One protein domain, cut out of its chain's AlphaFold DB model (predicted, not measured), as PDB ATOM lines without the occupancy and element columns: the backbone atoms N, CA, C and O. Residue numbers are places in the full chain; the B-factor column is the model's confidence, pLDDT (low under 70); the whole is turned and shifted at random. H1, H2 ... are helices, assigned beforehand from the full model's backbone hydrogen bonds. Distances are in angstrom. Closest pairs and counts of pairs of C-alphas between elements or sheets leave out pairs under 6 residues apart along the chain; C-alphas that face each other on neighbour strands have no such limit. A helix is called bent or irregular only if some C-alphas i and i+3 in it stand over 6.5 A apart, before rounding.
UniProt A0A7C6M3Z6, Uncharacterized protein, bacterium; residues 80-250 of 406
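Overview. This is residues 80 to 250 of the 406 residues of an uncharacterized protein of bacterium (UniProt A0A7C6M3Z6). Bent H3 runs through a long, loose bundle, between the hairpin of H1 and H2 and long H4; residues 245 to 250 stick out. The printed part has 171 residues with five named helices, H1 to H5: all helix. The radius of gyration of the C-alphas is 21.1 A; the spans are 75 by 41 by 25 A.

Along the chain. H3, residues 137 to 182, is one helix by its hydrogen bonds but bent: C-alphas 149 and 152 are 7.4 A apart. Its arms are H3a, to 149, and H3b, from 152. H4, residues 188 to 230, is 61.2 A long; H2 is residues 102 to 134. H1, residues 80 to 100, begins at (-24.865, -58.073, 19.295); H5, residues 238 to 248, ends at (-30.788, -32.798, 35.139).

Arrangement. Hairpin H3b and H4 touch, closest C-alphas Ala 167 and Phe 204, 4.7 A. H3b touches H1 with residues 153 to 161 alone, closest C-alphas Cys 154 and Ala 88, 5.2 A. Every O i to N i+4 pair is within hydrogen-bond range in H2, H4 and H5.

Size, cuts and confidence. The printed part has no cut; H5 has mean pLDDT 63.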
ATOM      1  N   ALA A  80     -25.873 -59.086  19.561       89.44
ATOM      2  CA  ALA A  80     -24.865 -58.073  19.295       89.44
ATOM      3  C   ALA A  80     -24.879 -56.926  20.322       89.44
ATOM      4  O   ALA A  80     -23.814 -56.443  20.697       89.44
ATOM      5  N   ASP A  81     -26.050 -56.543  20.842       87.50
ATOM      6  CA  ASP A  81     -26.153 -55.552  21.923       87.50
ATOM      7  C   ASP A  81     -25.485 -56.082  23.197       87.50
ATOM      8  O   ASP A  81     -24.731 -55.366  23.861       87.50
ATOM      9  N   VAL A  82     -25.719 -57.360  23.507       89.31
ATOM     10  CA  VAL A  82     -25.084 -58.051  24.635       89.31
ATOM     11  C   VAL A  82     -23.569 -58.125  24.434       89.31
ATOM     12  O   VAL A  82     -22.822 -57.808  25.356       89.31
ATOM     13  N   ALA A  83     -23.101 -58.447  23.225       92.50
ATOM     14  CA  ALA A  83     -21.675 -58.498  22.900       92.50
ATOM     15  C   ALA A  83     -20.974 -57.136  23.067       92.50
ATOM     16  O   ALA A  83     -19.868 -57.082  23.608       92.50
ATOM     17  N   LEU A  84     -21.625 -56.027  22.686       93.62
ATOM     18  CA  LEU A  84     -21.103 -54.676  22.932       93.62
ATOM     19  C   LEU A  84     -20.954 -54.383  24.431       93.62
ATOM     20  O   LEU A  84     -19.938 -53.825  24.855       93.62
ATOM     21  N   VAL A  85     -21.955 -54.760  25.234       91.50
ATOM     22  CA  VAL A  85     -21.936 -54.568  26.694       91.50
ATOM     23  C   VAL A  85     -20.852 -55.428  27.339       91.50
ATOM     24  O   VAL A  85     -20.065 -54.904  28.123       91.50
ATOM     25  N   ILE A  86     -20.765 -56.710  26.973       91.31
ATOM     26  CA  ILE A  86     -19.707 -57.618  27.434       91.31
ATOM     27  C   ILE A  86     -18.338 -57.044  27.068       91.31
ATOM     28  O   ILE A  86     -17.470 -56.954  27.931       91.31
ATOM     29  N   GLY A  87     -18.159 -56.571  25.832       94.19
ATOM     30  CA  GLY A  87     -16.927 -55.921  25.393       94.19
ATOM     31  C   GLY A  87     -16.539 -54.744  26.289       94.19
ATOM     32  O   GLY A  87     -15.405 -54.675  26.761       94.19
ATOM     33  N   ALA A  88     -17.486 -53.856  26.596       92.69
ATOM     34  CA  ALA A  88     -17.241 -52.710  27.469       92.69
ATOM     35  C   ALA A  88     -16.907 -53.119  28.908       92.69
ATOM     36  O   ALA A  88     -15.948 -52.602  29.480       92.69
ATOM     37  N   VAL A  89     -17.639 -54.074  29.479       90.88
ATOM     38  CA  VAL A  89     -17.393 -54.581  30.837       90.88
ATOM     39  C   VAL A  89     -16.013 -55.239  30.921       90.88
ATOM     40  O   VAL A  89     -15.212 -54.893  31.791       90.88
ATOM     41  N   LEU A  90     -15.684 -56.111  29.967       92.50
ATOM     42  CA  LEU A  90     -14.384 -56.773  29.904       92.50
ATOM     43  C   LEU A  90     -13.228 -55.797  29.656       92.50
ATOM     44  O   LEU A  90     -12.125 -56.077  30.104       92.50
ATOM     45  N   SER A  91     -13.439 -54.643  29.011       94.62
ATOM     46  CA  SER A  91     -12.363 -53.646  28.864       94.62
ATOM     47  C   SER A  91     -11.902 -53.095  30.217       94.62
ATOM     48  O   SER A  91     -10.708 -52.901  30.438       94.62
ATOM     49  N   ILE A  92     -12.847 -52.906  31.143       89.50
ATOM     50  CA  ILE A  92     -12.581 -52.402  32.491       89.50
ATOM     51  C   ILE A  92     -11.903 -53.501  33.308       89.50
ATOM     52  O   ILE A  92     -10.843 -53.283  33.894       89.50
ATOM     53  N   PHE A  93     -12.479 -54.706  33.306       82.88
ATOM     54  CA  PHE A  93     -11.905 -55.842  34.028       82.88
ATOM     55  C   PHE A  93     -10.544 -56.271  33.479       82.88
ATOM     56  O   PHE A  93      -9.693 -56.669  34.263       82.88
ATOM     57  N   GLY A  94     -10.304 -56.148  32.173       89.88
ATOM     58  CA  GLY A  94      -9.010 -56.436  31.557       89.88
ATOM     59  C   GLY A  94      -7.902 -55.538  32.099       89.88
ATOM     60  O   GLY A  94      -6.823 -56.035  32.413       89.88
ATOM     61  N   LEU A  95      -8.192 -54.246  32.307       89.00
ATOM     62  CA  LEU A  95      -7.258 -53.328  32.960       89.00
ATOM     63  C   LEU A  95      -6.957 -53.771  34.398       89.00
ATOM     64  O   LEU A  95      -5.794 -53.918  34.757       89.00
ATOM     65  N   PHE A  96      -7.975 -54.039  35.219       79.81
ATOM     66  CA  PHE A  96      -7.743 -54.467  36.605       79.81
ATOM     67  C   PHE A  96      -7.027 -55.819  36.696       79.81
ATOM     68  O   PHE A  96      -6.097 -55.973  37.484       79.81
ATOM     69  N   ALA A  97      -7.403 -56.779  35.852       81.56
ATOM     70  CA  ALA A  97      -6.746 -58.075  35.770       81.56
ATOM     71  C   ALA A  97      -5.272 -57.939  35.364       81.56
ATOM     72  O   ALA A  97      -4.446 -58.667  35.901       81.56
ATOM     73  N   SER A  98      -4.924 -56.978  34.498       87.19
ATOM     74  CA  SER A  98      -3.531 -56.739  34.093       87.19
ATOM     75  C   SER A  98      -2.615 -56.316  35.245       87.19
ATOM     76  O   SER A  98      -1.426 -56.630  35.226       87.19
ATOM     77  N   LEU A  99      -3.166 -55.660  36.274       81.00
ATOM     78  CA  LEU A  99      -2.422 -55.284  37.479       81.00
ATOM     79  C   LEU A  99      -2.096 -56.498  38.359       81.00
ATOM     80  O   LEU A  99      -1.104 -56.479  39.077       81.00
ATOM     81  N   LEU A 100      -2.923 -57.548  38.300       80.19
ATOM     82  CA  LEU A 100      -2.732 -58.784  39.065       80.19
ATOM     83  C   LEU A 100      -1.891 -59.803  38.293       80.19
ATOM     84  O   LEU A 100      -0.989 -60.430  38.840       80.19
ATOM     85  N   ASN A 101      -2.212 -59.995  37.015       87.12
ATOM     86  CA  ASN A 101      -1.542 -60.928  36.128       87.12
ATOM     87  C   ASN A 101      -1.625 -60.411  34.687       87.12
ATOM     88  O   ASN A 101      -2.705 -60.318  34.097       87.12
ATOM     89  N   ILE A 102      -0.464 -60.112  34.106       88.50
ATOM     90  CA  ILE A 102      -0.386 -59.507  32.775       88.50
ATOM     91  C   ILE A 102      -1.000 -60.390  31.684       88.50
ATOM     92  O   ILE A 102      -1.728 -59.882  30.833       88.50
ATOM     93  N   THR A 103      -0.766 -61.703  31.734       89.00
ATOM     94  CA  THR A 103      -1.276 -62.660  30.746       89.00
ATOM     95  C   THR A 103      -2.798 -62.722  30.800       89.00
ATOM     96  O   THR A 103      -3.453 -62.587  29.770       89.00
ATOM     97  N   LEU A 104      -3.367 -62.844  32.005       85.38
ATOM     98  CA  LEU A 104      -4.816 -62.847  32.215       85.38
ATOM     99  C   LEU A 104      -5.453 -61.539  31.725       85.38
ATOM    100  O   LEU A 104      -6.439 -61.567  30.984       85.38
ATOM    101  N   GLY A 105      -4.881 -60.394  32.115       89.44
ATOM    102  CA  GLY A 105      -5.356 -59.081  31.682       89.44
ATOM    103  C   GLY A 105      -5.350 -58.934  30.163       89.44
ATOM    104  O   GLY A 105      -6.342 -58.480  29.579       89.44
ATOM    105  N   LEU A 106      -4.273 -59.378  29.511       93.00
ATOM    106  CA  LEU A 106      -4.128 -59.338  28.058       93.00
ATOM    107  C   LEU A 106      -5.171 -60.223  27.370       93.00
ATOM    108  O   LEU A 106      -5.848 -59.751  26.454       93.00
ATOM    109  N   THR A 107      -5.382 -61.455  27.844       94.44
ATOM    110  CA  THR A 107      -6.428 -62.346  27.320       94.44
ATOM    111  C   THR A 107      -7.814 -61.708  27.428       94.44
ATOM    112  O   THR A 107      -8.542 -61.653  26.438       94.44
ATOM    113  N   ILE A 108      -8.166 -61.151  28.592       93.88
ATOM    114  CA  ILE A 108      -9.457 -60.474  28.797       93.88
ATOM    115  C   ILE A 108      -9.587 -59.242  27.889       93.88
ATOM    116  O   ILE A 108     -10.652 -59.003  27.315       93.88
ATOM    117  N   THR A 109      -8.505 -58.479  27.709       96.38
ATOM    118  CA  THR A 109      -8.486 -57.302  26.825       96.38
ATOM    119  C   THR A 109      -8.716 -57.700  25.364       96.38
ATOM    120  O   THR A 109      -9.493 -57.049  24.668       96.38
ATOM    121  N   ILE A 110      -8.115 -58.799  24.897       96.69
ATOM    122  CA  ILE A 110      -8.347 -59.322  23.542       96.69
ATOM    123  C   ILE A 110      -9.798 -59.784  23.381       96.69
ATOM    124  O   ILE A 110     -10.451 -59.401  22.409       96.69
ATOM    125  N   ILE A 111     -10.337 -60.544  24.342       95.38
ATOM    126  CA  ILE A 111     -11.742 -60.986  24.317       95.38
ATOM    127  C   ILE A 111     -12.682 -59.774  24.288       95.38
ATOM    128  O   ILE A 111     -13.665 -59.776  23.546       95.38
ATOM    129  N   SER A 112     -12.366 -58.718  25.042       97.31
ATOM    130  CA  SER A 112     -13.097 -57.449  25.028       97.31
ATOM    131  C   SER A 112     -13.117 -56.811  23.634       97.31
ATOM    132  O   SER A 112     -14.196 -56.473  23.139       97.31
ATOM    133  N   ILE A 113     -11.955 -56.695  22.980       96.62
ATOM    134  CA  ILE A 113     -11.829 -56.129  21.627       96.62
ATOM    135  C   ILE A 113     -12.629 -56.954  20.620       96.62
ATOM    136  O   ILE A 113     -13.420 -56.387  19.866       96.62
ATOM    137  N   VAL A 114     -12.467 -58.278  20.630       97.25
ATOM    138  CA  VAL A 114     -13.146 -59.185  19.695       97.25
ATOM    139  C   VAL A 114     -14.661 -59.151  19.893       97.25
ATOM    140  O   VAL A 114     -15.397 -58.992  18.921       97.25
ATOM    141  N   SER A 115     -15.135 -59.228  21.139       95.75
ATOM    142  CA  SER A 115     -16.572 -59.189  21.457       95.75
ATOM    143  C   SER A 115     -17.203 -57.876  21.000       95.75
ATOM    144  O   SER A 115     -18.263 -57.865  20.370       95.75
ATOM    145  N   TYR A 116     -16.520 -56.760  21.266       96.31
ATOM    146  CA  TYR A 116     -16.991 -55.445  20.865       96.31
ATOM    147  C   TYR A 116     -16.986 -55.270  19.342       96.31
ATOM    148  O   TYR A 116     -17.978 -54.828  18.768       96.31
ATOM    149  N   ALA A 117     -15.881 -55.616  18.676       95.69
ATOM    150  CA  ALA A 117     -15.744 -55.483  17.229       95.69
ATOM    151  C   ALA A 117     -16.742 -56.381  16.484       95.69
ATOM    152  O   ALA A 117     -17.384 -55.917  15.543       95.69
ATOM    153  N   GLY A 118     -16.932 -57.621  16.944       95.25
ATOM    154  CA  GLY A 118     -17.918 -58.550  16.393       95.25
ATOM    155  C   GLY A 118     -19.350 -58.040  16.551       95.25
ATOM    156  O   GLY A 118     -20.094 -57.988  15.571       95.25
ATOM    157  N   GLY A 119     -19.721 -57.579  17.753       95.19
ATOM    158  CA  GLY A 119     -21.036 -56.979  18.001       95.19
ATOM    159  C   GLY A 119     -21.277 -55.718  17.165       95.19
ATOM    160  O   GLY A 119     -22.333 -55.567  16.551       95.19
ATOM    161  N   ALA A 120     -20.276 -54.839  17.071       95.00
ATOM    162  CA  ALA A 120     -20.349 -53.616  16.277       95.00
ATOM    163  C   ALA A 120     -20.486 -53.909  14.778       95.00
ATOM    164  O   ALA A 120     -21.305 -53.283  14.105       95.00
ATOM    165  N   TYR A 121     -19.718 -54.868  14.258       95.06
ATOM    166  CA  TYR A 121     -19.787 -55.273  12.857       95.06
ATOM    167  C   TYR A 121     -21.150 -55.879  12.514       95.06
ATOM    168  O   TYR A 121     -21.762 -55.483  11.521       95.06
ATOM    169  N   TYR A 122     -21.665 -56.775  13.362       94.81
ATOM    170  CA  TYR A 122     -22.992 -57.357  13.172       94.81
ATOM    171  C   TYR A 122     -24.085 -56.284  13.177       94.81
ATOM    172  O   TYR A 122     -24.904 -56.242  12.262       94.81
ATOM    173  N   LEU A 123     -24.085 -55.379  14.166       92.75
ATOM    174  CA  LEU A 123     -25.063 -54.285  14.237       92.75
ATOM    175  C   LEU A 123     -24.961 -53.344  13.043       92.75
ATOM    176  O   LEU A 123     -25.985 -52.877  12.551       92.75
ATOM    177  N   TYR A 124     -23.751 -53.087  12.552       93.25
ATOM    178  CA  TYR A 124     -23.557 -52.302  11.344       93.25
ATOM    179  C   TYR A 124     -24.164 -53.004  10.123       93.25
ATOM    180  O   TYR A 124     -24.988 -52.404   9.435       93.25
ATOM    181  N   ALA A 125     -23.829 -54.273   9.880       92.44
ATOM    182  CA  ALA A 125     -24.378 -55.037   8.758       92.44
ATOM    183  C   ALA A 125     -25.910 -55.143   8.838       92.44
ATOM    184  O   ALA A 125     -26.605 -54.870   7.859       92.44
ATOM    185  N   TYR A 126     -26.441 -55.435  10.029       91.00
ATOM    186  CA  TYR A 126     -27.878 -55.475  10.281       91.00
ATOM    187  C   TYR A 126     -28.535 -54.107  10.063       91.00
ATOM    188  O   TYR A 126     -29.594 -54.025   9.449       91.00
ATOM    189  N   SER A 127     -27.892 -53.010  10.476       88.94
ATOM    190  CA  SER A 127     -28.416 -51.664  10.221       88.94
ATOM    191  C   SER A 127     -28.519 -51.366   8.722       88.94
ATOM    192  O   SER A 127     -29.509 -50.774   8.297       88.94
ATOM    193  N   GLN A 128     -27.548 -51.793   7.903       87.94
ATOM    194  CA  GLN A 128     -27.615 -51.613   6.448       87.94
ATOM    195  C   GLN A 128     -28.733 -52.458   5.831       87.94
ATOM    196  O   GLN A 128     -29.453 -51.969   4.966       87.94
ATOM    197  N   TYR A 129     -28.919 -53.690   6.315       87.69
ATOM    198  CA  TYR A 129     -30.032 -54.543   5.904       87.69
ATOM    199  C   TYR A 129     -31.389 -53.888   6.199       87.69
ATOM    200  O   TYR A 129     -32.200 -53.754   5.287       87.69
ATOM    201  N   VAL A 130     -31.604 -53.403   7.427       79.81
ATOM    202  CA  VAL A 130     -32.843 -52.709   7.832       79.81
ATOM    203  C   VAL A 130     -33.112 -51.498   6.937       79.81
ATOM    204  O   VAL A 130     -34.221 -51.332   6.442       79.81
ATOM    205  N   LYS A 131     -32.086 -50.693   6.641       74.19
ATOM    206  CA  LYS A 131     -32.228 -49.531   5.754       74.19
ATOM    207  C   LYS A 131     -32.640 -49.915   4.331       74.19
ATOM    208  O   LYS A 131     -33.421 -49.195   3.725       74.19
ATOM    209  N   LEU A 132     -32.078 -50.993   3.783       74.44
ATOM    210  CA  LEU A 132     -32.296 -51.390   2.388       74.44
ATOM    211  C   LEU A 132     -33.579 -52.203   2.183       74.44
ATOM    212  O   LEU A 132     -34.202 -52.071   1.137       74.44
ATOM    213  N   GLN A 133     -33.938 -53.057   3.143       75.50
ATOM    214  CA  GLN A 133     -35.036 -54.020   3.010       75.50
ATOM    215  C   GLN A 133     -36.291 -53.582   3.760       75.50
ATOM    216  O   GLN A 133     -37.386 -53.651   3.217       75.50
ATOM    217  N   GLU A 134     -36.137 -53.122   5.004       73.38
ATOM    218  CA  GLU A 134     -37.270 -52.697   5.837       73.38
ATOM    219  C   GLU A 134     -37.613 -51.212   5.620       73.38
ATOM    220  O   GLU A 134     -38.697 -50.780   5.998       73.38
ATOM    221  N   LEU A 135     -36.701 -50.431   5.021       66.50
ATOM    222  CA  LEU A 135     -36.808 -48.976   4.817       66.50
ATOM    223  C   LEU A 135     -37.032 -48.175   6.118       66.50
ATOM    224  O   LEU A 135     -37.368 -46.993   6.082       66.50
ATOM    225  N   ASP A 136     -36.784 -48.794   7.275       72.38
ATOM    226  CA  ASP A 136     -36.937 -48.188   8.594       72.38
ATOM    227  C   ASP A 136     -35.661 -47.420   8.986       72.38
ATOM    228  O   ASP A 136     -34.656 -47.973   9.454       72.38
ATOM    229  N   ILE A 137     -35.699 -46.106   8.763       71.19
ATOM    230  CA  ILE A 137     -34.580 -45.194   9.033       71.19
ATOM    231  C   ILE A 137     -34.356 -45.016  10.542       71.19
ATOM    232  O   ILE A 137     -33.213 -44.867  10.984       71.19
ATOM    233  N   GLU A 138     -35.413 -45.065  11.353       75.38
ATOM    234  CA  GLU A 138     -35.296 -44.888  12.802       75.38
ATOM    235  C   GLU A 138     -34.564 -46.071  13.430       75.38
ATOM    236  O   GLU A 138     -33.577 -45.894  14.156       75.38
ATOM    237  N   LYS A 139     -34.970 -47.293  13.075       78.44
ATOM    238  CA  LYS A 139     -34.318 -48.524  13.534       78.44
ATOM    239  C   LYS A 139     -32.886 -48.638  13.015       78.44
ATOM    240  O   LYS A 139     -32.003 -49.099  13.749       78.44
ATOM    241  N   HIS A 140     -32.614 -48.168  11.794       80.50
ATOM    242  CA  HIS A 140     -31.250 -48.021  11.278       80.50
ATOM    243  C   HIS A 140     -30.390 -47.121  12.185       80.50
ATOM    244  O   HIS A 140     -29.335 -47.551  12.673       80.50
ATOM    245  N   ASN A 141     -30.857 -45.900  12.460       82.44
ATOM    246  CA  ASN A 141     -30.135 -44.914  13.268       82.44
ATOM    247  C   ASN A 141     -29.924 -45.397  14.709       82.44
ATOM    248  O   ASN A 141     -28.834 -45.230  15.270       82.44
ATOM    249  N   LEU A 142     -30.935 -46.044  15.291       86.12
ATOM    250  CA  LEU A 142     -30.895 -46.586  16.645       86.12
ATOM    251  C   LEU A 142     -29.820 -47.673  16.782       86.12
ATOM    252  O   LEU A 142     -29.009 -47.627  17.712       86.12
ATOM    253  N   ASN A 143     -29.741 -48.608  15.830       88.69
ATOM    254  CA  ASN A 143     -28.712 -49.653  15.832       88.69
ATOM    255  C   ASN A 143     -27.296 -49.071  15.726       88.69
ATOM    256  O   ASN A 143     -26.400 -49.486  16.464       88.69
ATOM    257  N   LEU A 144     -27.092 -48.060  14.877       89.69
ATOM    258  CA  LEU A 144     -25.801 -47.377  14.779       89.69
ATOM    259  C   LEU A 144     -25.455 -46.615  16.066       89.69
ATOM    260  O   LEU A 144     -24.325 -46.699  16.554       89.69
ATOM    261  N   LYS A 145     -26.422 -45.917  16.669       89.56
ATOM    262  CA  LYS A 145     -26.242 -45.182  17.931       89.56
ATOM    263  C   LYS A 145     -25.798 -46.101  19.072       89.56
ATOM    264  O   LYS A 145     -24.916 -45.724  19.851       89.56
ATOM    265  N   LYS A 146     -26.343 -47.321  19.150       89.31
ATOM    266  CA  LYS A 146     -25.930 -48.332  20.142       89.31
ATOM    267  C   LYS A 146     -24.440 -48.668  20.054       89.31
ATOM    268  O   LYS A 146     -23.799 -48.782  21.099       89.31
ATOM    269  N   ILE A 147     -23.876 -48.739  18.846       91.81
ATOM    270  CA  ILE A 147     -22.437 -48.961  18.646       91.81
ATOM    271  C   ILE A 147     -21.645 -47.828  19.311       91.81
ATOM    272  O   ILE A 147     -20.759 -48.072  20.119       91.81
ATOM    273  N   PHE A 148     -21.979 -46.564  19.060       90.06
ATOM    274  CA  PHE A 148     -21.208 -45.445  19.624       90.06
ATOM    275  C   PHE A 148     -21.395 -45.239  21.131       90.06
ATOM    276  O   PHE A 148     -20.527 -44.636  21.772       90.06
ATOM    277  N   LYS A 149     -22.487 -45.753  21.708       87.62
ATOM    278  CA  LYS A 149     -22.821 -45.598  23.132       87.62
ATOM    279  C   LYS A 149     -21.716 -46.110  24.061       87.62
ATOM    280  O   LYS A 149     -21.430 -45.467  25.074       87.62
ATOM    281  N   TYR A 150     -21.102 -47.236  23.701       87.69
ATOM    282  CA  TYR A 150     -20.090 -47.931  24.503       87.69
ATOM    283  C   TYR A 150     -18.652 -47.699  24.012       87.69
ATOM    284  O   TYR A 150     -17.708 -47.851  24.785       87.69
ATOM    285  N   MET A 151     -18.486 -47.249  22.765       91.81
ATOM    286  CA  MET A 151     -17.188 -47.124  22.089       91.81
ATOM    287  C   MET A 151     -16.162 -46.300  22.859       91.81
ATOM    288  O   MET A 151     -15.022 -46.726  23.012       91.81
ATOM    289  N   LYS A 152     -16.567 -45.125  23.361       88.31
ATOM    290  CA  LYS A 152     -15.656 -44.220  24.081       88.31
ATOM    291  C   LYS A 152     -15.055 -44.889  25.307       88.31
ATOM    292  O   LYS A 152     -13.863 -44.748  25.547       88.31
ATOM    293  N   THR A 153     -15.882 -45.608  26.062       87.38
ATOM    294  CA  THR A 153     -15.444 -46.322  27.258       87.38
ATOM    295  C   THR A 153     -14.429 -47.390  26.873       87.38
ATOM    296  O   THR A 153     -13.305 -47.339  27.361       87.38
ATOM    297  N   CYS A 154     -14.772 -48.271  25.928       94.00
ATOM    298  CA  CYS A 154     -13.863 -49.319  25.458       94.00
ATOM    299  C   CYS A 154     -12.513 -48.747  25.012       94.00
ATOM    300  O   CYS A 154     -11.473 -49.221  25.448       94.00
ATOM    301  N   TYR A 155     -12.525 -47.691  24.197       94.19
ATOM    302  CA  TYR A 155     -11.308 -47.109  23.631       94.19
ATOM    303  C   TYR A 155     -10.384 -46.516  24.694       94.19
ATOM    304  O   TYR A 155      -9.173 -46.684  24.600       94.19
ATOM    305  N   ILE A 156     -10.936 -45.853  25.715       89.69
ATOM    306  CA  ILE A 156     -10.136 -45.316  26.824       89.69
ATOM    307  C   ILE A 156      -9.468 -46.460  27.592       89.69
ATOM    308  O   ILE A 156      -8.260 -46.419  27.817       89.69
ATOM    309  N   PHE A 157     -10.228 -47.493  27.962       92.69
ATOM    310  CA  PHE A 157      -9.681 -48.615  28.729       92.69
ATOM    311  C   PHE A 157      -8.685 -49.443  27.913       92.69
ATOM    312  O   PHE A 157      -7.626 -49.788  28.427       92.69
ATOM    313  N   TRP A 158      -8.950 -49.685  26.628       96.88
ATOM    314  CA  TRP A 158      -7.986 -50.340  25.742       96.88
ATOM    315  C   TRP A 158      -6.713 -49.521  25.574       96.88
ATOM    316  O   TRP A 158      -5.635 -50.104  25.593       96.88
ATOM    317  N   ALA A 159      -6.811 -48.192  25.458       94.25
ATOM    318  CA  ALA A 159      -5.634 -47.336  25.388       94.25
ATOM    319  C   ALA A 159      -4.749 -47.508  26.625       94.25
ATOM    320  O   ALA A 159      -3.552 -47.725  26.484       94.25
ATOM    321  N   ILE A 160      -5.341 -47.477  27.821       89.75
ATOM    322  CA  ILE A 160      -4.599 -47.648  29.074       89.75
ATOM    323  C   ILE A 160      -3.980 -49.049  29.152       89.75
ATOM    324  O   ILE A 160      -2.781 -49.162  29.403       89.75
ATOM    325  N   SER A 161      -4.762 -50.102  28.894       95.88
ATOM    326  CA  SER A 161      -4.279 -51.487  28.968       95.88
ATOM    327  C   SER A 161      -3.153 -51.760  27.972       95.88
ATOM    328  O   SER A 161      -2.118 -52.301  28.351       95.88
ATOM    329  N   ILE A 162      -3.307 -51.351  26.708       95.88
ATOM    330  CA  ILE A 162      -2.278 -51.537  25.673       95.88
ATOM    331  C   ILE A 162      -0.993 -50.810  26.063       95.88
ATOM    332  O   ILE A 162       0.090 -51.387  25.979       95.88
ATOM    333  N   SER A 163      -1.100 -49.574  26.545       94.50
ATOM    334  CA  SER A 163       0.066 -48.797  26.962       94.50
ATOM    335  C   SER A 163       0.778 -49.402  28.165       94.50
ATOM    336  O   SER A 163       2.006 -49.381  28.217       94.50
ATOM    337  N   TYR A 164       0.030 -50.000  29.091       94.56
ATOM    338  CA  TYR A 164       0.584 -50.763  30.205       94.56
ATOM    339  C   TYR A 164       1.336 -52.018  29.735       94.56
ATOM    340  O   TYR A 164       2.460 -52.255  30.174       94.56
ATOM    341  N   TYR A 165       0.783 -52.776  28.782       96.50
ATOM    342  CA  TYR A 165       1.472 -53.945  28.219       96.50
ATOM    343  C   TYR A 165       2.771 -53.568  27.509       96.50
ATOM    344  O   TYR A 165       3.797 -54.213  27.722       96.50
ATOM    345  N   VAL A 166       2.749 -52.499  26.707       95.75
ATOM    346  CA  VAL A 166       3.951 -51.979  26.039       95.75
ATOM    347  C   VAL A 166       4.993 -51.555  27.076       95.75
ATOM    348  O   VAL A 166       6.156 -51.932  26.959       95.75
ATOM    349  N   ALA A 167       4.586 -50.842  28.126       93.06
ATOM    350  CA  ALA A 167       5.482 -50.419  29.196       93.06
ATOM    351  C   ALA A 167       6.179 -51.590  29.895       93.06
ATOM    352  O   ALA A 167       7.400 -51.569  30.051       93.06
ATOM    353  N   ILE A 168       5.427 -52.630  30.269       93.56
ATOM    354  CA  ILE A 168       6.001 -53.812  30.922       93.56
ATOM    355  C   ILE A 168       6.934 -54.566  29.983       93.56
ATOM    356  O   ILE A 168       7.992 -55.018  30.420       93.56
ATOM    357  N   LEU A 169       6.580 -54.682  28.703       94.88
ATOM    358  CA  LEU A 169       7.431 -55.341  27.717       94.88
ATOM    359  C   LEU A 169       8.790 -54.635  27.621       94.88
ATOM    360  O   LEU A 169       9.828 -55.283  27.753       94.88
ATOM    361  N   PHE A 170       8.800 -53.309  27.478       92.81
ATOM    362  CA  PHE A 170      10.042 -52.532  27.434       92.81
ATOM    363  C   PHE A 170      10.819 -52.586  28.751       92.81
ATOM    364  O   PHE A 170      12.035 -52.782  28.732       92.81
ATOM    365  N   ALA A 171      10.139 -52.471  29.892       88.81
ATOM    366  CA  ALA A 171      10.769 -52.600  31.203       88.81
ATOM    367  C   ALA A 171      11.434 -53.979  31.371       88.81
ATOM    368  O   ALA A 171      12.548 -54.075  31.879       88.81
ATOM    369  N   SER A 172      10.793 -55.042  30.879       91.31
ATOM    370  CA  SER A 172      11.328 -56.410  30.917       91.31
ATOM    371  C   SER A 172      12.561 -56.575  30.026       91.31
ATOM    372  O   SER A 172      13.506 -57.253  30.421       91.31
ATOM    373  N   ILE A 173      12.595 -55.921  28.858       91.38
ATOM    374  CA  ILE A 173      13.783 -55.895  27.987       91.38
ATOM    375  C   ILE A 173      14.948 -55.185  28.687       91.38
ATOM    376  O   ILE A 173      16.063 -55.704  28.695       91.38
ATOM    377  N   VAL A 174      14.699 -54.027  29.306       86.88
ATOM    378  CA  VAL A 174      15.732 -53.289  30.053       86.88
ATOM    379  C   VAL A 174      16.262 -54.117  31.216       86.88
ATOM    380  O   VAL A 174      17.476 -54.209  31.395       86.88
ATOM    381  N   TYR A 175      15.367 -54.766  31.965       88.75
ATOM    382  CA  TYR A 175      15.753 -55.665  33.044       88.75
ATOM    383  C   TYR A 175      16.606 -56.824  32.529       88.75
ATOM    384  O   TYR A 175      17.666 -57.088  33.085       88.75
ATOM    385  N   PHE A 176      16.192 -57.476  31.439       90.38
ATOM    386  CA  PHE A 176      16.946 -58.572  30.836       90.38
ATOM    387  C   PHE A 176      18.365 -58.128  30.456       90.38
ATOM    388  O   PHE A 176      19.333 -58.713  30.942       90.38
ATOM    389  N   ILE A 177      18.500 -57.039  29.692       87.56
ATOM    390  CA  ILE A 177      19.802 -56.503  29.261       87.56
ATOM    391  C   ILE A 177      20.672 -56.141  30.468       87.56
ATOM    392  O   ILE A 177      21.850 -56.492  30.527       87.56
ATOM    393  N   GLY A 178      20.108 -55.439  31.447       85.81
ATOM    394  CA  GLY A 178      20.882 -54.997  32.596       85.81
ATOM    395  C   GLY A 178      21.197 -56.118  33.593       85.81
ATOM    396  O   GLY A 178      22.254 -56.074  34.215       85.81
ATOM    397  N   SER A 179      20.373 -57.167  33.677       86.31
ATOM    398  CA  SER A 179      20.654 -58.355  34.496       86.31
ATOM    399  C   SER A 179      21.876 -59.127  33.995       86.31
ATOM    400  O   SER A 179      22.682 -59.577  34.806       86.31
ATOM    401  N   MET A 180      22.085 -59.185  32.673       85.38
ATOM    402  CA  MET A 180      23.295 -59.774  32.086       85.38
ATOM    403  C   MET A 180      24.558 -59.010  32.509       85.38
ATOM    404  O   MET A 180      25.603 -59.615  32.731       85.38
ATOM    405  N   ASN A 181      24.452 -57.689  32.691       78.75
ATOM    406  CA  ASN A 181      25.564 -56.840  33.127       78.75
ATOM    407  C   ASN A 181      25.771 -56.861  34.655       78.75
ATOM    408  O   ASN A 181      26.897 -56.696  35.137       78.75
ATOM    409  N   ALA A 182      24.695 -57.063  35.422       79.62
ATOM    410  CA  ALA A 182      24.690 -57.021  36.885       79.62
ATOM    411  C   ALA A 182      25.305 -58.265  37.550       79.62
ATOM    412  O   ALA A 182      25.668 -58.197  38.720       79.62
ATOM    413  N   LEU A 183      25.518 -59.365  36.814       78.69
ATOM    414  CA  LEU A 183      26.234 -60.551  37.322       78.69
ATOM    415  C   LEU A 183      27.656 -60.236  37.830       78.69
ATOM    416  O   LEU A 183      28.224 -61.017  38.586       78.69
ATOM    417  N   SER A 184      28.223 -59.096  37.423       80.25
ATOM    418  CA  SER A 184      29.561 -58.646  37.821       80.25
ATOM    419  C   SER A 184      29.611 -57.835  39.123       80.25
ATOM    420  O   SER A 184      30.685 -57.729  39.710       80.25
ATOM    421  N   ASP A 185      28.497 -57.246  39.571       81.25
ATOM    422  CA  ASP A 185      28.478 -56.322  40.713       81.25
ATOM    423  C   ASP A 185      27.072 -56.238  41.349       81.25
ATOM    424  O   ASP A 185      26.152 -55.688  40.731       81.25
ATOM    425  N   PRO A 186      26.892 -56.727  42.593       73.50
ATOM    426  CA  PRO A 186      25.609 -56.709  43.296       73.50
ATOM    427  C   PRO A 186      25.026 -55.306  43.501       73.50
ATOM    428  O   PRO A 186      23.803 -55.157  43.539       73.50
ATOM    429  N   PHE A 187      25.861 -54.264  43.606       73.38
ATOM    430  CA  PHE A 187      25.379 -52.896  43.829       73.38
ATOM    431  C   PHE A 187      24.657 -52.324  42.601       73.38
ATOM    432  O   PHE A 187      23.770 -51.482  42.746       73.38
ATOM    433  N   LYS A 188      24.929 -52.852  41.401       78.75
ATOM    434  CA  LYS A 188      24.225 -52.472  40.163       78.75
ATOM    435  C   LYS A 188      22.796 -53.005  40.092       78.75
ATOM    436  O   LYS A 188      22.025 -52.558  39.244       78.75
ATOM    437  N   LEU A 189      22.421 -53.946  40.963       73.81
ATOM    438  CA  LEU A 189      21.067 -54.497  40.996       73.81
ATOM    439  C   LEU A 189      20.041 -53.441  41.434       73.81
ATOM    440  O   LEU A 189      18.917 -53.429  40.935       73.81
ATOM    441  N   TYR A 190      20.441 -52.518  42.312       72.19
ATOM    442  CA  TYR A 190      19.589 -51.407  42.728       72.19
ATOM    443  C   TYR A 190      19.328 -50.429  41.575       72.19
ATOM    444  O   TYR A 190      18.174 -50.144  41.243       72.19
ATOM    445  N   ASP A 191      20.396 -50.002  40.896       76.88
ATOM    446  CA  ASP A 191      20.308 -49.127  39.725       76.88
ATOM    447  C   ASP A 191      19.493 -49.777  38.598       76.88
ATOM    448  O   ASP A 191      18.734 -49.105  37.900       76.88
ATOM    449  N   LEU A 192      19.598 -51.100  38.435       77.75
ATOM    450  CA  LEU A 192      18.820 -51.857  37.459       77.75
ATOM    451  C   LEU A 192      17.312 -51.758  37.717       77.75
ATOM    452  O   LEU A 192      16.552 -51.487  36.785       77.75
ATOM    453  N   ILE A 193      16.883 -51.956  38.966       77.06
ATOM    454  CA  ILE A 193      15.467 -51.883  39.353       77.06
ATOM    455  C   ILE A 193      14.944 -50.453  39.170       77.06
ATOM    456  O   ILE A 193      13.874 -50.257  38.587       77.06
ATOM    457  N   ALA A 194      15.709 -49.446  39.601       75.50
ATOM    458  CA  ALA A 194      15.337 -48.044  39.428       75.50
ATOM    459  C   ALA A 194      15.190 -47.675  37.940       75.50
ATOM    460  O   ALA A 194      14.185 -47.081  37.540       75.50
ATOM    461  N   ASN A 195      16.143 -48.097  37.102       78.06
ATOM    462  CA  ASN A 195      16.100 -47.884  35.657       78.06
ATOM    463  C   ASN A 195      14.914 -48.603  35.003       78.06
ATOM    464  O   ASN A 195      14.252 -48.029  34.139       78.06
ATOM    465  N   GLN A 196      14.603 -49.827  35.431       83.44
ATOM    466  CA  GLN A 196      13.444 -50.570  34.942       83.44
ATOM    467  C   GLN A 196      12.134 -49.826  35.235       83.44
ATOM    468  O   GLN A 196      11.302 -49.675  34.338       83.44
ATOM    469  N   ILE A 197      11.957 -49.342  36.468       79.19
ATOM    470  CA  ILE A 197      10.763 -48.585  36.870       79.19
ATOM    471  C   ILE A 197      10.672 -47.280  36.072       79.19
ATOM    472  O   ILE A 197       9.619 -46.975  35.509       79.19
ATOM    473  N   ALA A 198      11.774 -46.530  35.980       77.19
ATOM    474  CA  ALA A 198      11.816 -45.260  35.263       77.19
ATOM    475  C   ALA A 198      11.469 -45.431  33.776       77.19
ATOM    476  O   ALA A 198      10.601 -44.723  33.259       77.19
ATOM    477  N   VAL A 199      12.086 -46.406  33.099       80.38
ATOM    478  CA  VAL A 199      11.776 -46.711  31.695       80.38
ATOM    479  C   VAL A 199      10.329 -47.170  31.548       80.38
ATOM    480  O   VAL A 199       9.644 -46.694  30.646       80.38
ATOM    481  N   GLY A 200       9.835 -48.026  32.446       83.62
ATOM    482  CA  GLY A 200       8.440 -48.465  32.441       83.62
ATOM    483  C   GLY A 200       7.459 -47.291  32.485       83.62
ATOM    484  O   GLY A 200       6.562 -47.210  31.648       83.62
ATOM    485  N   ILE A 201       7.662 -46.332  33.392       79.44
ATOM    486  CA  ILE A 201       6.805 -45.138  33.511       79.44
ATOM    487  C   ILE A 201       6.889 -44.263  32.254       79.44
ATOM    488  O   ILE A 201       5.858 -43.841  31.726       79.44
ATOM    489  N   ILE A 202       8.097 -43.996  31.752       76.81
ATOM    490  CA  ILE A 202       8.292 -43.149  30.565       76.81
ATOM    491  C   ILE A 202       7.625 -43.782  29.341       76.81
ATOM    492  O   ILE A 202       6.852 -43.120  28.642       76.81
ATOM    493  N   VAL A 203       7.875 -45.071  29.101       87.19
ATOM    494  CA  VAL A 203       7.281 -45.809  27.979       87.19
ATOM    495  C   VAL A 203       5.765 -45.877  28.126       87.19
ATOM    496  O   VAL A 203       5.065 -45.677  27.135       87.19
ATOM    497  N   PHE A 204       5.244 -46.079  29.340       88.94
ATOM    498  CA  PHE A 204       3.805 -46.052  29.597       88.94
ATOM    499  C   PHE A 204       3.174 -44.727  29.168       88.94
ATOM    500  O   PHE A 204       2.178 -44.738  28.446       88.94
ATOM    501  N   ILE A 205       3.754 -43.589  29.564       80.88
ATOM    502  CA  ILE A 205       3.225 -42.259  29.225       80.88
ATOM    503  C   ILE A 205       3.245 -42.042  27.708       80.88
ATOM    504  O   ILE A 205       2.230 -41.642  27.132       80.88
ATOM    505  N   ILE A 206       4.369 -42.343  27.050       77.75
ATOM    506  CA  ILE A 206       4.507 -42.197  25.592       77.75
ATOM    507  C   ILE A 206       3.486 -43.083  24.871       77.75
ATOM    508  O   ILE A 206       2.748 -42.606  24.004       77.75
ATOM    509  N   ALA A 207       3.398 -44.355  25.261       88.50
ATOM    510  CA  ALA A 207       2.453 -45.297  24.686       88.50
ATOM    511  C   ALA A 207       1.006 -44.863  24.949       88.50
ATOM    512  O   ALA A 207       0.161 -44.998  24.073       88.50
ATOM    513  N   LEU A 208       0.680 -44.328  26.129       89.19
ATOM    514  CA  LEU A 208      -0.663 -43.839  26.469       89.19
ATOM    515  C   LEU A 208      -1.085 -42.688  25.566       89.19
ATOM    516  O   LEU A 208      -2.183 -42.725  25.012       89.19
ATOM    517  N   VAL A 209      -0.206 -41.706  25.365       78.00
ATOM    518  CA  VAL A 209      -0.467 -40.600  24.438       78.00
ATOM    519  C   VAL A 209      -0.664 -41.132  23.018       78.00
ATOM    520  O   VAL A 209      -1.660 -40.790  22.377       78.00
ATOM    521  N   ALA A 210       0.219 -42.013  22.543       82.31
ATOM    522  CA  ALA A 210       0.115 -42.607  21.210       82.31
ATOM    523  C   ALA A 210      -1.196 -43.395  21.022       82.31
ATOM    524  O   ALA A 210      -1.927 -43.157  20.057       82.31
ATOM    525  N   SER A 211      -1.542 -44.271  21.969       89.25
ATOM    526  CA  SER A 211      -2.778 -45.059  21.962       89.25
ATOM    527  C   SER A 211      -4.018 -44.167  21.988       89.25
ATOM    528  O   SER A 211      -4.942 -44.371  21.203       89.25
ATOM    529  N   LEU A 212      -4.054 -43.139  22.842       86.25
ATOM    530  CA  LEU A 212      -5.196 -42.224  22.919       86.25
ATOM    531  C   LEU A 212      -5.367 -41.410  21.635       86.25
ATOM    532  O   LEU A 212      -6.501 -41.242  21.178       86.25
ATOM    533  N   LEU A 213      -4.275 -40.949  21.016       81.88
ATOM    534  CA  LEU A 213      -4.323 -40.285  19.711       81.88
ATOM    535  C   LEU A 213      -4.843 -41.230  18.623       81.88
ATOM    536  O   LEU A 213      -5.733 -40.852  17.858       81.88
ATOM    537  N   PHE A 214      -4.349 -42.468  18.596       90.88
ATOM    538  CA  PHE A 214      -4.784 -43.500  17.659       90.88
ATOM    539  C   PHE A 214      -6.285 -43.803  17.789       90.88
ATOM    540  O   PHE A 214      -7.031 -43.700  16.812       90.88
ATOM    541  N   PHE A 215      -6.766 -44.088  19.000       91.25
ATOM    542  CA  PHE A 215      -8.185 -44.360  19.235       91.25
ATOM    543  C   PHE A 215      -9.069 -43.134  18.996       91.25
ATOM    544  O   PHE A 215     -10.179 -43.277  18.482       91.25
ATOM    545  N   THR A 216      -8.588 -41.926  19.299       85.69
ATOM    546  CA  THR A 216      -9.308 -40.682  18.978       85.69
ATOM    547  C   THR A 216      -9.431 -40.490  17.468       85.69
ATOM    548  O   THR A 216     -10.496 -40.111  16.978       85.69
ATOM    549  N   HIS A 217      -8.376 -40.792  16.709       88.69
ATOM    550  CA  HIS A 217      -8.407 -40.738  15.251       88.69
ATOM    551  C   HIS A 217      -9.432 -41.726  14.670       88.69
ATOM    552  O   HIS A 217     -10.276 -41.329  13.863       88.69
ATOM    553  N   ILE A 218      -9.420 -42.983  15.133       91.94
ATOM    554  CA  ILE A 218     -10.413 -43.994  14.733       91.94
ATOM    555  C   ILE A 218     -11.825 -43.539  15.105       91.94
ATOM    556  O   ILE A 218     -12.720 -43.565  14.260       91.94
ATOM    557  N   TYR A 219     -12.022 -43.074  16.341       90.25
ATOM    558  CA  TYR A 219     -13.316 -42.597  16.818       90.25
ATOM    559  C   TYR A 219     -13.856 -41.466  15.939       90.25
ATOM    560  O   TYR A 219     -15.004 -41.522  15.506       90.25
ATOM    561  N   ASN A 220     -13.027 -40.471  15.611       86.56
ATOM    562  CA  ASN A 220     -13.427 -39.350  14.761       86.56
ATOM    563  C   ASN A 220     -13.759 -39.794  13.330       86.56
ATOM    564  O   ASN A 220     -14.708 -39.279  12.735       86.56
ATOM    565  N   ARG A 221     -13.019 -40.765  12.780       90.81
ATOM    566  CA  ARG A 221     -13.312 -41.346  11.463       90.81
ATOM    567  C   ARG A 221     -14.655 -42.078  11.463       90.81
ATOM    568  O   ARG A 221     -15.464 -41.862  10.564       90.81
ATOM    569  N   LEU A 222     -14.912 -42.897  12.482       90.88
ATOM    570  CA  LEU A 222     -16.183 -43.606  12.639       90.88
ATOM    571  C   LEU A 222     -17.342 -42.637  12.883       90.88
ATOM    572  O   LEU A 222     -18.406 -42.807  12.299       90.88
ATOM    573  N   LEU A 223     -17.129 -41.588  13.678       87.62
ATOM    574  CA  LEU A 223     -18.134 -40.561  13.938       87.62
ATOM    575  C   LEU A 223     -18.488 -39.779  12.668       87.62
ATOM    576  O   LEU A 223     -19.661 -39.506  12.426       87.62
ATOM    577  N   ARG A 224     -17.496 -39.457  11.826       86.00
ATOM    578  CA  ARG A 224     -17.750 -38.856  10.511       86.00
ATOM    579  C   ARG A 224     -18.592 -39.791   9.647       86.00
ATOM    580  O   ARG A 224     -19.567 -39.343   9.056       86.00
ATOM    581  N   LYS A 225     -18.269 -41.089   9.636       87.56
ATOM    582  CA  LYS A 225     -19.050 -42.070   8.876       87.56
ATOM    583  C   LYS A 225     -20.480 -42.213   9.398       87.56
ATOM    584  O   LYS A 225     -21.413 -42.324   8.615       87.56
ATOM    585  N   TYR A 226     -20.658 -42.171  10.712       88.06
ATOM    586  CA  TYR A 226     -21.973 -42.144  11.340       88.06
ATOM    587  C   TYR A 226     -22.779 -40.909  10.932       88.06
ATOM    588  O   TYR A 226     -23.947 -41.036  10.574       88.06
ATOM    589  N   PHE A 227     -22.150 -39.732  10.932       83.00
ATOM    590  CA  PHE A 227     -22.788 -38.496  10.486       83.00
ATOM    591  C   PHE A 227     -23.215 -38.576   9.014       83.00
ATOM    592  O   PHE A 227     -24.333 -38.193   8.691       83.00
ATOM    593  N   GLU A 228     -22.378 -39.137   8.134       80.81
ATOM    594  CA  GLU A 228     -22.740 -39.377   6.726       80.81
ATOM    595  C   GLU A 228     -23.950 -40.313   6.570       80.81
ATOM    596  O   GLU A 228     -24.723 -40.160   5.629       80.81
ATOM    597  N   LEU A 229     -24.107 -41.295   7.463       78.12
ATOM    598  CA  LEU A 229     -25.182 -42.288   7.382       78.12
ATOM    599  C   LEU A 229     -26.507 -41.803   7.980       78.12
ATOM    600  O   LEU A 229     -27.559 -42.180   7.471       78.12
ATOM    601  N   THR A 230     -26.446 -40.999   9.044       78.44
ATOM    602  CA  THR A 230     -27.612 -40.651   9.879       78.44
ATOM    603  C   THR A 230     -28.003 -39.174   9.821       78.44
ATOM    604  O   THR A 230     -29.122 -38.825  10.180       78.44
ATOM    605  N   GLY A 231     -27.094 -38.284   9.408       74.00
ATOM    606  CA  GLY A 231     -27.275 -36.831   9.483       74.00
ATOM    607  C   GLY A 231     -27.133 -36.238  10.894       74.00
ATOM    608  O   GLY A 231     -27.123 -35.014  11.049       74.00
ATOM    609  N   GLU A 232     -26.964 -37.060  11.934       74.81
ATOM    610  CA  GLU A 232     -26.860 -36.596  13.320       74.81
ATOM    611  C   GLU A 232     -25.422 -36.204  13.696       74.81
ATOM    612  O   GLU A 232     -24.489 -37.007  13.651       74.81
ATOM    613  N   ARG A 233     -25.222 -34.943  14.110       66.38
ATOM    614  CA  ARG A 233     -23.888 -34.407  14.466       66.38
ATOM    615  C   ARG A 233     -23.420 -34.767  15.876       66.38
ATOM    616  O   ARG A 233     -22.224 -34.677  16.156       66.38
ATOM    617  N   TYR A 234     -24.334 -35.119  16.782       66.12
ATOM    618  CA  TYR A 234     -24.027 -35.232  18.208       66.12
ATOM    619  C   TYR A 234     -24.557 -36.519  18.831       66.12
ATOM    620  O   TYR A 234     -25.704 -36.605  19.254       66.12
ATOM    621  N   LEU A 235     -23.650 -37.475  19.022       70.69
ATOM    622  CA  LEU A 235     -23.878 -38.647  19.860       70.69
ATOM    623  C   LEU A 235     -23.484 -38.352  21.312       70.69
ATOM    624  O   LEU A 235     -22.315 -38.077  21.621       70.69
ATOM    625  N   LYS A 236     -24.451 -38.440  22.231       63.94
ATOM    626  CA  LYS A 236     -24.156 -38.476  23.669       63.94
ATOM    627  C   LYS A 236     -23.577 -39.851  24.019       63.94
ATOM    628  O   LYS A 236     -24.124 -40.879  23.651       63.94
ATOM    629  N   GLY A 237     -22.434 -39.870  24.704       59.94
ATOM    630  CA  GLY A 237     -21.881 -41.115  25.254       59.94
ATOM    631  C   GLY A 237     -22.603 -41.507  26.543       59.94
ATOM    632  O   GLY A 237     -23.113 -40.624  27.233       59.94
ATOM    633  N   LYS A 238     -22.585 -42.796  26.916       65.62
ATOM    634  CA  LYS A 238     -23.308 -43.297  28.102       65.62
ATOM    635  C   LYS A 238     -22.903 -42.597  29.405       65.62
ATOM    636  O   LYS A 238     -23.767 -42.281  30.203       65.62
ATOM    637  N   ILE A 239     -21.622 -42.258  29.576       58.31
ATOM    638  CA  ILE A 239     -21.136 -41.494  30.745       58.31
ATOM    639  C   ILE A 239     -21.811 -40.118  30.826       58.31
ATOM    640  O   ILE A 239     -22.206 -39.685  31.903       58.31
ATOM    641  N   ARG A 240     -21.986 -39.439  29.684       63.41
ATOM    642  CA  ARG A 240     -22.662 -38.138  29.630       63.41
ATOM    643  C   ARG A 240     -24.168 -38.279  29.826       63.41
ATOM    644  O   ARG A 240     -24.748 -37.425  30.468       63.41
ATOM    645  N   GLU A 241     -24.786 -39.341  29.312       65.25
ATOM    646  CA  GLU A 241     -26.197 -39.641  29.600       65.25
ATOM    647  C   GLU A 241     -26.422 -39.915  31.088       65.25
ATOM    648  O   GLU A 241     -27.359 -39.373  31.656       65.25
ATOM    649  N   SER A 242     -25.557 -40.705  31.732       61.53
ATOM    650  CA  SER A 242     -25.616 -40.966  33.174       61.53
ATOM    651  C   SER A 242     -25.371 -39.701  33.992       61.53
ATOM    652  O   SER A 242     -26.064 -39.473  34.975       61.53
ATOM    653  N   TYR A 243     -24.429 -38.854  33.573       62.25
ATOM    654  CA  TYR A 243     -24.205 -37.557  34.207       62.25
ATOM    655  C   TYR A 243     -25.425 -36.644  34.045       62.25
ATOM    656  O   TYR A 243     -25.944 -36.133  35.030       62.25
ATOM    657  N   ASP A 244     -25.937 -36.488  32.824       65.31
ATOM    658  CA  ASP A 244     -27.155 -35.722  32.568       65.31
ATOM    659  C   ASP A 244     -28.329 -36.299  33.383       65.31
ATOM    660  O   ASP A 244     -29.098 -35.534  33.934       65.31
ATOM    661  N   PHE A 245     -28.461 -37.619  33.533       65.81
ATOM    662  CA  PHE A 245     -29.511 -38.235  34.355       65.81
ATOM    663  C   PHE A 245     -29.409 -37.838  35.835       65.81
ATOM    664  O   PHE A 245     -30.406 -37.444  36.421       65.81
ATOM    665  N   ILE A 246     -28.208 -37.880  36.418       68.31
ATOM    666  CA  ILE A 246     -27.990 -37.523  37.830       68.31
ATOM    667  C   ILE A 246     -28.186 -36.013  38.058       68.31
ATOM    668  O   ILE A 246     -28.712 -35.605  39.090       68.31
ATOM    669  N   TYR A 247     -27.767 -35.165  37.114       59.47
ATOM    670  CA  TYR A 247     -27.722 -33.711  37.326       59.47
ATOM    671  C   TYR A 247     -28.913 -32.935  36.746       59.47
ATOM    672  O   TYR A 247     -29.166 -31.817  37.194       59.47
ATOM    673  N   LYS A 248     -29.655 -33.489  35.781       53.44
ATOM    674  CA  LYS A 248     -30.788 -32.798  35.139       53.44
ATOM    675  C   LYS A 248     -32.024 -32.711  36.041       53.44
ATOM    676  O   LYS A 248     -32.789 -31.769  35.876       53.44
ATOM    677  N   ASP A 249     -32.160 -33.591  37.034       54.19
ATOM    678  CA  ASP A 249     -33.201 -33.474  38.071       54.19
ATOM    679  C   ASP A 249     -32.967 -32.301  39.040       54.19
ATOM    680  O   ASP A 249     -33.890 -31.875  39.724       54.19
ATOM    681  N   ASN A 250     -31.770 -31.702  39.053       55.50
ATOM    682  CA  ASN A 250     -31.451 -30.566  39.926       55.50
ATOM    683  C   ASN A 250     -31.646 -29.190  39.262       55.50
ATOM    684  O   ASN A 250     -31.174 -28.186  39.793       55.50
TER     685      ASN A 250